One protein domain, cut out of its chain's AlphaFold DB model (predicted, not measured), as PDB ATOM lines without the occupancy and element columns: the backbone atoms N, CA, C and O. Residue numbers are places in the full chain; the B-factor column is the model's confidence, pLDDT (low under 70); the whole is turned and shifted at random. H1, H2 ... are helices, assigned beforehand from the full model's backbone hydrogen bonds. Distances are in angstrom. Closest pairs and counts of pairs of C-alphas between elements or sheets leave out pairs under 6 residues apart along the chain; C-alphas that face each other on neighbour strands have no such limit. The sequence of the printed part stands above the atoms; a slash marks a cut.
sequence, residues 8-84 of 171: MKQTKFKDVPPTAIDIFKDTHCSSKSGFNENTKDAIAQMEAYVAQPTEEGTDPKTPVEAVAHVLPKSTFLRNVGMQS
ATOM      1  N   MET A   8     184.342 192.403 241.046       51.44
ATOM      2  CA  MET A   8     185.540 192.578 241.886       51.44
ATOM      3  C   MET A   8     185.258 193.309 243.207       51.44
ATOM      4  O   MET A   8     186.000 193.135 244.170       51.44
ATOM      5  N   LYS A   9     184.195 194.120 243.270       54.34
ATOM      6  CA  LYS A   9     183.820 194.860 244.484       54.34
ATOM      7  C   LYS A   9     183.169 193.970 245.546       54.34
ATOM      8  O   LYS A   9     183.358 194.228 246.728       54.34
ATOM      9  N   GLN A  10     182.468 192.900 245.158       51.72
ATOM     10  CA  GLN A  10     181.817 191.997 246.121       51.72
ATOM     11  C   GLN A  10     182.777 191.032 246.838       51.72
ATOM     12  O   GLN A  10     182.423 190.481 247.873       51.72
ATOM     13  N   THR A  11     184.003 190.824 246.346       52.53
ATOM     14  CA  THR A  11     184.928 189.844 246.950       52.53
ATOM     15  C   THR A  11     185.747 190.393 248.125       52.53
ATOM     16  O   THR A  11     186.305 189.602 248.890       52.53
ATOM     17  N   LYS A  12     185.810 191.724 248.294       59.84
ATOM     18  CA  LYS A  12     186.618 192.395 249.333       59.84
ATOM     19  C   LYS A  12     185.838 192.826 250.582       59.84
ATOM     20  O   LYS A  12     186.442 192.914 251.644       59.84
ATOM     21  N   PHE A  13     184.529 193.055 250.482       58.56
ATOM     22  CA  PHE A  13     183.684 193.510 251.594       58.56
ATOM     23  C   PHE A  13     182.714 192.394 251.974       58.56
ATOM     24  O   PHE A  13     181.626 192.296 251.414       58.56
ATOM     25  N   LYS A  14     183.156 191.482 252.846       57.59
ATOM     26  CA  LYS A  14     182.453 190.211 253.065       57.59
ATOM     27  C   LYS A  14     181.232 190.296 253.993       57.59
ATOM     28  O   LYS A  14     180.382 189.431 253.854       57.59
ATOM     29  N   ASP A  15     181.084 191.344 254.818       60.03
ATOM     30  CA  ASP A  15     179.980 191.409 255.803       60.03
ATOM     31  C   ASP A  15     179.292 192.785 255.974       60.03
ATOM     32  O   ASP A  15     178.214 192.856 256.559       60.03
ATOM     33  N   VAL A  16     179.846 193.886 255.442       63.97
ATOM     34  CA  VAL A  16     179.231 195.231 255.516       63.97
ATOM     35  C   VAL A  16     179.280 195.904 254.140       63.97
ATOM     36  O   VAL A  16     180.360 195.959 253.543       63.97
ATOM     37  N   PRO A  17     178.151 196.424 253.615       76.94
ATOM     38  CA  PRO A  17     178.149 197.193 252.375       76.94
ATOM     39  C   PRO A  17     179.087 198.409 252.478       76.94
ATOM     40  O   PRO A  17     178.981 199.164 253.444       76.94
ATOM     41  N   PRO A  18     179.991 198.629 251.509       83.19
ATOM     42  CA  PRO A  18     180.956 199.721 251.584       83.19
ATOM     43  C   PRO A  18     180.251 201.083 251.543       83.19
ATOM     44  O   PRO A  18     179.381 201.316 250.697       83.19
ATOM     45  N   THR A  19     180.642 202.001 252.431       90.12
ATOM     46  CA  THR A  19     180.124 203.376 252.442       90.12
ATOM     47  C   THR A  19     180.676 204.188 251.266       90.12
ATOM     48  O   THR A  19     181.655 203.809 250.621       90.12
ATOM     49  N   ALA A  20     180.089 205.358 250.995       90.12
ATOM     50  CA  ALA A  20     180.611 206.272 249.976       90.12
ATOM     51  C   ALA A  20     182.082 206.660 250.231       90.12
ATOM     52  O   ALA A  20     182.859 206.766 249.280       90.12
ATOM     53  N   ILE A  21     182.468 206.807 251.505       92.12
ATOM     54  CA  ILE A  21     183.841 207.112 251.924       92.12
ATOM     55  C   ILE A  21     184.752 205.892 251.713       92.12
ATOM     56  O   ILE A  21     185.870 206.055 251.229       92.12
ATOM     57  N   ASP A  22     184.283 204.669 251.981       91.62
ATOM     58  CA  ASP A  22     185.067 203.448 251.728       91.62
ATOM     59  C   ASP A  22     185.353 203.259 250.239       91.62
ATOM     60  O   ASP A  22     186.480 202.960 249.843       91.62
ATOM     61  N   ILE A  23     184.351 203.504 249.388       90.75
ATOM     62  CA  ILE A  23     184.523 203.463 247.932       90.75
ATOM     63  C   ILE A  23     185.453 204.594 247.473       90.75
ATOM     64  O   ILE A  23     186.263 204.400 246.565       90.75
ATOM     65  N   PHE A  24     185.370 205.777 248.089       93.06
ATOM     66  CA  PHE A  24     186.264 206.894 247.783       93.06
ATOM     67  C   PHE A  24     187.721 206.540 248.102       93.06
ATOM     68  O   PHE A  24     188.591 206.695 247.245       93.06
ATOM     69  N   LYS A  25     187.972 205.956 249.278       92.25
ATOM     70  CA  LYS A  25     189.283 205.438 249.682       92.25
ATOM     71  C   LYS A  25     189.780 204.349 248.726       92.25
ATOM     72  O   LYS A  25     190.879 204.460 248.200       92.25
ATOM     73  N   ASP A  26     188.981 203.328 248.428       89.81
ATOM     74  CA  ASP A  26     189.402 202.240 247.528       89.81
ATOM     75  C   ASP A  26     189.753 202.754 246.117       89.81
ATOM     76  O   ASP A  26     190.749 202.340 245.530       89.81
ATOM     77  N   THR A  27     188.995 203.725 245.597       88.00
ATOM     78  CA  THR A  27     189.217 204.287 244.250       88.00
ATOM     79  C   THR A  27     190.413 205.235 244.143       88.00
ATOM     80  O   THR A  27     190.943 205.402 243.046       88.00
ATOM     81  N   HIS A  28     190.853 205.841 245.249       88.50
ATOM     82  CA  HIS A  28     191.960 206.806 245.265       88.50
ATOM     83  C   HIS A  28     193.222 206.266 245.960       88.50
ATOM     84  O   HIS A  28     194.210 206.989 246.110       88.50
ATOM     85  N   CYS A  29     193.220 204.991 246.357       89.00
ATOM     86  CA  CYS A  29     194.394 204.310 246.886       89.00
ATOM     87  C   CYS A  29     195.239 203.731 245.741       89.00
ATOM     88  O   CYS A  29     194.852 202.770 245.075       89.00
ATOM     89  N   SER A  30     196.421 204.305 245.507       87.25
ATOM     90  CA  SER A  30     197.396 203.751 244.563       87.25
ATOM     91  C   SER A  30     198.174 202.605 245.205       87.25
ATOM     92  O   SER A  30     198.718 202.756 246.297       87.25
ATOM     93  N   SER A  31     198.346 201.489 244.494       83.69
ATOM     94  CA  SER A  31     199.164 200.366 244.977       83.69
ATOM     95  C   SER A  31     200.653 200.703 245.130       83.69
ATOM     96  O   SER A  31     201.365 199.997 245.836       83.69
ATOM     97  N   LYS A  32     201.135 201.765 244.467       85.12
ATOM     98  CA  LYS A  32     202.551 202.173 244.484       85.12
ATOM     99  C   LYS A  32     202.864 203.238 245.530       85.12
ATOM    100  O   LYS A  32     203.983 203.287 246.022       85.12
ATOM    101  N   SER A  33     201.909 204.119 245.812       84.44
ATOM    102  CA  SER A  33     202.146 205.344 246.586       84.44
ATOM    103  C   SER A  33     201.108 205.596 247.679       84.44
ATOM    104  O   SER A  33     201.193 206.609 248.363       84.44
ATOM    105  N   GLY A  34     200.112 204.719 247.833       89.75
ATOM    106  CA  GLY A  34     198.981 204.951 248.727       89.75
ATOM    107  C   GLY A  34     198.167 206.182 248.319       89.75
ATOM    108  O   GLY A  34     197.999 206.467 247.129       89.75
ATOM    109  N   PHE A  35     197.659 206.913 249.312       92.19
ATOM    110  CA  PHE A  35     196.904 208.152 249.118       92.19
ATOM    111  C   PHE A  35     197.823 209.348 248.863       92.19
ATOM    112  O   PHE A  35     198.779 209.573 249.608       92.19
ATOM    113  N   ASN A  36     197.496 210.161 247.855       92.88
ATOM    114  CA  ASN A  36     198.122 211.477 247.697       92.88
ATOM    115  C   ASN A  36     197.597 212.469 248.752       92.88
ATOM    116  O   ASN A  36     196.573 212.222 249.389       92.88
ATOM    117  N   GLU A  37     198.285 213.598 248.915       93.56
ATOM    118  CA  GLU A  37     197.982 214.553 249.988       93.56
ATOM    119  C   GLU A  37     196.577 215.157 249.878       93.56
ATOM    120  O   GLU A  37     195.832 215.157 250.854       93.56
ATOM    121  N   ASN A  38     196.155 215.528 248.668       91.19
ATOM    122  CA  ASN A  38     194.801 216.034 248.418       91.19
ATOM    123  C   ASN A  38     193.722 215.000 248.781       91.19
ATOM    124  O   ASN A  38     192.635 215.352 249.226       91.19
ATOM    125  N   THR A  39     194.009 213.713 248.583       92.50
ATOM    126  CA  THR A  39     193.087 212.623 248.915       92.50
ATOM    127  C   THR A  39     193.015 212.416 250.423       92.50
ATOM    128  O   THR A  39     191.926 212.196 250.941       92.50
ATOM    129  N   LYS A  40     194.142 212.509 251.138       93.88
ATOM    130  CA  LYS A  40     194.153 212.428 252.605       93.88
ATOM    131  C   LYS A  40     193.364 213.575 253.232       93.88
ATOM    132  O   LYS A  40     192.554 213.319 254.115       93.88
ATOM    133  N   ASP A  41     193.563 214.797 252.740       95.75
ATOM    134  CA  ASP A  41     192.820 215.977 253.192       95.75
ATOM    135  C   ASP A  41     191.314 215.816 252.932       95.75
ATOM    136  O   ASP A  41     190.500 215.951 253.844       95.75
ATOM    137  N   ALA A  42     190.936 215.387 251.724       94.31
ATOM    138  CA  ALA A  42     189.539 215.113 251.397       94.31
ATOM    139  C   ALA A  42     188.920 214.028 252.299       94.31
ATOM    140  O   ALA A  42     187.793 214.192 252.762       94.31
ATOM    141  N   ILE A  43     189.646 212.941 252.583       94.94
ATOM    142  CA  ILE A  43     189.193 211.887 253.504       94.94
ATOM    143  C   ILE A  43     188.983 212.455 254.912       94.94
ATOM    144  O   ILE A  43     187.929 212.219 255.500       94.94
ATOM    145  N   ALA A  44     189.943 213.224 255.430       95.56
ATOM    146  CA  ALA A  44     189.855 213.813 256.762       95.56
ATOM    147  C   ALA A  44     188.657 214.768 256.881       95.56
ATOM    148  O   ALA A  44     187.928 214.721 257.870       95.56
ATOM    149  N   GLN A  45     188.398 215.585 255.856       94.75
ATOM    150  CA  GLN A  45     187.231 216.469 255.820       94.75
ATOM    151  C   GLN A  45     185.909 215.690 255.778       94.75
ATOM    152  O   GLN A  45     184.960 216.065 256.466       94.75
ATOM    153  N   MET A  46     185.839 214.594 255.015       95.38
ATOM    154  CA  MET A  46     184.646 213.742 254.971       95.38
ATOM    155  C   MET A  46     184.379 213.082 256.330       95.38
ATOM    156  O   MET A  46     183.247 213.096 256.807       95.38
ATOM    157  N   GLU A  47     185.410 212.534 256.973       94.00
ATOM    158  CA  GLU A  47     185.299 211.915 258.300       94.00
ATOM    159  C   GLU A  47     184.911 212.936 259.372       94.00
ATOM    160  O   GLU A  47     184.016 212.674 260.174       94.00
ATOM    161  N   ALA A  48     185.514 214.128 259.341       94.12
ATOM    162  CA  ALA A  48     185.162 215.220 260.241       94.12
ATOM    163  C   ALA A  48     183.709 215.670 260.053       94.12
ATOM    164  O   ALA A  48     183.025 215.930 261.039       94.12
ATOM    165  N   TYR A  49     183.214 215.734 258.813       91.19
ATOM    166  CA  TYR A  49     181.825 216.096 258.527       91.19
ATOM    167  C   TYR A  49     180.833 215.092 259.127       91.19
ATOM    168  O   TYR A  49     179.855 215.505 259.746       91.19
ATOM    169  N   VAL A  50     181.099 213.786 259.003       89.38
ATOM    170  CA  VAL A  50     180.258 212.731 259.605       89.38
ATOM    171  C   VAL A  50     180.355 212.730 261.135       89.38
ATOM    172  O   VAL A  50     179.367 212.466 261.810       89.38
ATOM    173  N   ALA A  51     181.524 213.049 261.694       88.75
ATOM    174  CA  ALA A  51     181.742 213.093 263.140       88.75
ATOM    175  C   ALA A  51     181.145 214.336 263.829       88.75
ATOM    176  O   ALA A  51     181.148 214.409 265.060       88.75
ATOM    177  N   GLN A  52     180.655 215.328 263.074       86.31
ATOM    178  CA  GLN A  52     180.024 216.506 263.665       86.31
ATOM    179  C   GLN A  52     178.746 216.107 264.425       86.31
ATOM    180  O   GLN A  52     177.925 215.369 263.875       86.31
ATOM    181  N   PRO A  53     178.537 216.628 265.651       79.12
ATOM    182  CA  PRO A  53     177.305 216.405 266.395       79.12
ATOM    183  C   PRO A  53     176.085 216.757 265.544       79.12
ATOM    184  O   PRO A  53     176.083 217.753 264.817       79.12
ATOM    185  N   THR A  54     175.064 215.912 265.615       77.19
ATOM    186  CA  THR A  54     173.784 216.163 264.951       77.19
ATOM    187  C   THR A  54     173.001 217.173 265.786       77.19
ATOM    188  O   THR A  54     172.909 217.013 267.002       77.19
ATOM    189  N   GLU A  55     172.480 218.228 265.159       75.38
ATOM    190  CA  GLU A  55     171.635 219.208 265.848       75.38
ATOM    191  C   GLU A  55     170.289 218.555 266.203       75.38
ATOM    192  O   GLU A  55     169.747 217.789 265.399       75.38
ATOM    193  N   GLU A  56     169.763 218.819 267.408       52.06
ATOM    194  CA  GLU A  56     168.501 218.234 267.883       52.06
ATOM    195  C   GLU A  56     167.379 218.445 266.851       52.06
ATOM    196  O   GLU A  56     166.997 219.571 266.542       52.06
ATOM    197  N   GLY A  57     166.855 217.339 266.307       62.12
ATOM    198  CA  GLY A  57     165.777 217.342 265.310       62.12
ATOM    199  C   GLY A  57     166.219 217.187 263.850       62.12
ATOM    200  O   GLY A  57     165.355 217.177 262.975       62.12
ATOM    201  N   THR A  58     167.518 217.038 263.570       64.12
ATOM    202  CA  THR A  58     168.040 216.724 262.225       64.12
ATOM    203  C   THR A  58     168.507 215.273 262.120       64.12
ATOM    204  O   THR A  58     168.869 214.658 263.124       64.12
ATOM    205  N   ASP A  59     168.475 214.707 260.912       70.69
ATOM    206  CA  ASP A  59     169.017 213.370 260.669       70.69
ATOM    207  C   ASP A  59     170.555 213.376 260.797       70.69
ATOM    208  O   ASP A  59     171.203 214.359 260.418       70.69
ATOM    209  N   PRO A  60     171.173 212.290 261.303       78.44
ATOM    210  CA  PRO A  60     172.624 212.183 261.373       78.44
ATOM    211  C   PRO A  60     173.285 212.339 260.003       78.44
ATOM    212  O   PRO A  60     172.864 211.721 259.024       78.44
ATOM    213  N   LYS A  61     174.377 213.112 259.955       85.88
ATOM    214  CA  LYS A  61     175.149 213.345 258.727       85.88
ATOM    215  C   LYS A  61     175.648 212.029 258.150       85.88
ATOM    216  O   LYS A  61     176.355 211.261 258.803       85.88
ATOM    217  N   THR A  62     175.315 211.786 256.893       89.38
ATOM    218  CA  THR A  62     175.631 210.532 256.215       89.38
ATOM    219  C   THR A  62     176.966 210.607 255.457       89.38
ATOM    220  O   THR A  62     177.376 211.676 254.991       89.38
ATOM    221  N   PRO A  63     177.641 209.465 255.219       89.69
ATOM    222  CA  PRO A  63     178.832 209.413 254.364       89.69
ATOM    223  C   PRO A  63     178.601 209.928 252.933       89.69
ATOM    224  O   PRO A  63     179.531 210.410 252.291       89.69
ATOM    225  N   VAL A  64     177.370 209.832 252.416       89.50
ATOM    226  CA  VAL A  64     177.003 210.354 251.089       89.50
ATOM    227  C   VAL A  64     177.003 211.884 251.095       89.50
ATOM    228  O   VAL A  64     177.559 212.498 250.183       89.50
ATOM    229  N   GLU A  65     176.439 212.502 252.132       89.19
ATOM    230  CA  GLU A  65     176.441 213.960 252.299       89.19
ATOM    231  C   GLU A  65     177.851 214.504 252.511       89.19
ATOM    232  O   GLU A  65     178.204 215.511 251.903       89.19
ATOM    233  N   ALA A  66     178.687 213.800 253.277       91.50
ATOM    234  CA  ALA A  66     180.088 214.168 253.469       91.50
ATOM    235  C   ALA A  66     180.854 214.236 252.138       91.50
ATOM    236  O   ALA A  66     181.544 215.215 251.851       91.50
ATOM    237  N   VAL A  67     180.683 213.230 251.274       91.31
ATOM    238  CA  VAL A  67     181.300 213.218 249.939       91.31
ATOM    239  C   VAL A  67     180.725 214.325 249.046       91.31
ATOM    240  O   VAL A  67     181.479 214.963 248.312       91.31
ATOM    241  N   ALA A  68     179.414 214.586 249.103       90.12
ATOM    242  CA  ALA A  68     178.787 215.675 248.349       90.12
ATOM    243  C   ALA A  68     179.274 217.059 248.810       90.12
ATOM    244  O   ALA A  68     179.438 217.956 247.986       90.12
ATOM    245  N   HIS A  69     179.528 217.220 250.109       90.00
ATOM    246  CA  HIS A  69     180.021 218.453 250.707       90.00
ATOM    247  C   HIS A  69     181.476 218.739 250.318       90.00
ATOM    248  O   HIS A  69     181.783 219.847 249.886       90.00
ATOM    249  N   VAL A  70     182.357 217.735 250.407       93.31
ATOM    250  CA  VAL A  70     183.786 217.882 250.073       93.31
ATOM    251  C   VAL A  70     184.011 217.950 248.558       93.31
ATOM    252  O   VAL A  70     184.917 218.637 248.089       93.31
ATOM    253  N   LEU A  71     183.170 217.283 247.758       90.50
ATOM    254  CA  LEU A  71     183.299 217.211 246.298       90.50
ATOM    255  C   LEU A  71     182.021 217.664 245.558       90.50
ATOM    256  O   LEU A  71     181.471 216.904 244.752       90.50
ATOM    257  N   PRO A  72     181.571 218.921 245.724       83.38
ATOM    258  CA  PRO A  72     180.256 219.375 245.252       83.38
ATOM    259  C   PRO A  72     180.115 219.400 243.725       83.38
ATOM    260  O   PRO A  72     179.013 219.312 243.188       83.38
ATOM    261  N   LYS A  73     181.235 219.507 243.000       85.25
ATOM    262  CA  LYS A  73     181.276 219.507 241.527       85.25
ATOM    263  C   LYS A  73     181.613 218.135 240.933       85.25
ATOM    264  O   LYS A  73     181.709 218.006 239.713       85.25
ATOM    265  N   SER A  74     181.831 217.119 241.767       87.19
ATOM    266  CA  SER A  74     182.248 215.798 241.306       87.19
ATOM    267  C   SER A  74     181.062 214.958 240.838       87.19
ATOM    268  O   SER A  74     179.980 214.974 241.421       87.19
ATOM    269  N   THR A  75     181.286 214.147 239.805       88.06
ATOM    270  CA  THR A  75     180.332 213.112 239.374       88.06
ATOM    271  C   THR A  75     180.519 211.795 240.130       88.06
ATOM    272  O   THR A  75     179.849 210.815 239.817       88.06
ATOM    273  N   PHE A  76     181.394 211.756 241.142       90.56
ATOM    274  CA  PHE A  76     181.750 210.549 241.887       90.56
ATOM    275  C   PHE A  76     180.530 209.793 242.428       90.56
ATOM    276  O   PHE A  76     180.333 208.644 242.045       90.56
ATOM    277  N   LEU A  77     179.662 210.445 243.217       90.44
ATOM    278  CA  LEU A  77     178.460 209.818 243.793       90.44
ATOM    279  C   LEU A  77     177.524 209.250 242.721       90.44
ATOM    280  O   LEU A  77     176.944 208.182 242.899       90.44
ATOM    281  N   ARG A  78     177.423 209.932 241.575       85.69
ATOM    282  CA  ARG A  78     176.661 209.453 240.418       85.69
ATOM    283  C   ARG A  78     177.290 208.196 239.819       85.69
ATOM    284  O   ARG A  78     176.580 207.241 239.531       85.69
ATOM    285  N   ASN A  79     178.611 208.192 239.653       87.50
ATOM    286  CA  ASN A  79     179.350 207.090 239.036       87.50
ATOM    287  C   ASN A  79     179.398 205.840 239.927       87.50
ATOM    288  O   ASN A  79     179.474 204.730 239.406       87.50
ATOM    289  N   VAL A  80     179.331 206.005 241.253       85.38
ATOM    290  CA  VAL A  80     179.251 204.890 242.215       85.38
ATOM    291  C   VAL A  80     177.811 204.488 242.559       85.38
ATOM    292  O   VAL A  80     177.617 203.589 243.369       85.38
ATOM    293  N   GLY A  81     176.806 205.119 241.939       83.38
ATOM    294  CA  GLY A  81     175.392 204.773 242.113       83.38
ATOM    295  C   GLY A  81     174.770 205.219 243.442       83.38
ATOM    296  O   GLY A  81     173.735 204.689 243.826       83.38
ATOM    297  N   MET A  82     175.377 206.182 244.140       84.56
ATOM    298  CA  MET A  82     174.958 206.664 245.467       84.56
ATOM    299  C   MET A  82     174.340 208.073 245.450       84.56
ATOM    300  O   MET A  82     174.070 208.651 246.499       84.56
ATOM    301  N   GLN A  83     174.112 208.666 244.274       77.19
ATOM    302  CA  GLN A  83     173.445 209.965 244.166       77.19
ATOM    303  C   GLN A  83     171.926 209.810 244.358       77.19
ATOM    304  O   GLN A  83     171.244 209.298 243.469       77.19
ATOM    305  N   SER A  84     171.380 210.295 245.481       63.56
ATOM    306  CA  SER A  84     169.924 210.329 245.684       63.56
ATOM    307  C   SER A  84     169.260 211.375 244.776       63.56
ATOM    308  O   SER A  84     169.722 212.513 244.654       63.56
TER     309      SER A  84
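This is residues 8 to 84 of the 171 residues of an uncharacterized protein of Oryza sativa subsp. indica (UniProt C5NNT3). The long helix H2 and the shorter H1 lie side by side as a hairpin, and H3 packs steeply on both; residues 11 to 16 and 54 to 59 stick out. The printed part has 77 residues, with H1 to H4 in order and no named strand: all helix, with under half of the residues in named elements. It is only just compact, close to loose, with a radius of gyration of the C-alphas of 13.4 A and spans of 43 by 29 by 22 A.

H2, residues 37 to 51, touches H1, residues 20 to 28, at a shallow tilt of 9 degrees, opposite ways; their closest C-alphas, Thr 39 and His 28, are 7.0 A apart. The hub H3, residues 63 to 70, touches H2 at a steep tilt of 54 degrees, closest C-alphas Ala 66 and Met 46, 4.8 A. H3 touches H1 at a steep 60 degrees, closest C-alphas Val 64 and Ala 20, 5.6 A. H4, residues 76 to 79, is apart from H2 and only just touches H3, with 3 pairs of C-alphas within 8 A, the closest Leu 77 and Ala 68, 7.4 A. Every O i to N i+4 pair in H1, H2 and H3 is within hydrogen-bond range; H4 is too short for one.

H2 runs 20.9 A from C-alpha 37 at (197.982, 214.553, 249.988); H1 spans 12.3 A, H3 10.7 A and H4 5.1 A, ending at C-alpha 79, (179.350, 207.090, 239.036).

The printed part has no cut, and the H2 to H3 link is long. The model's pLDDT is under 70 at residues 8 to 16, 56 to 58 and 84.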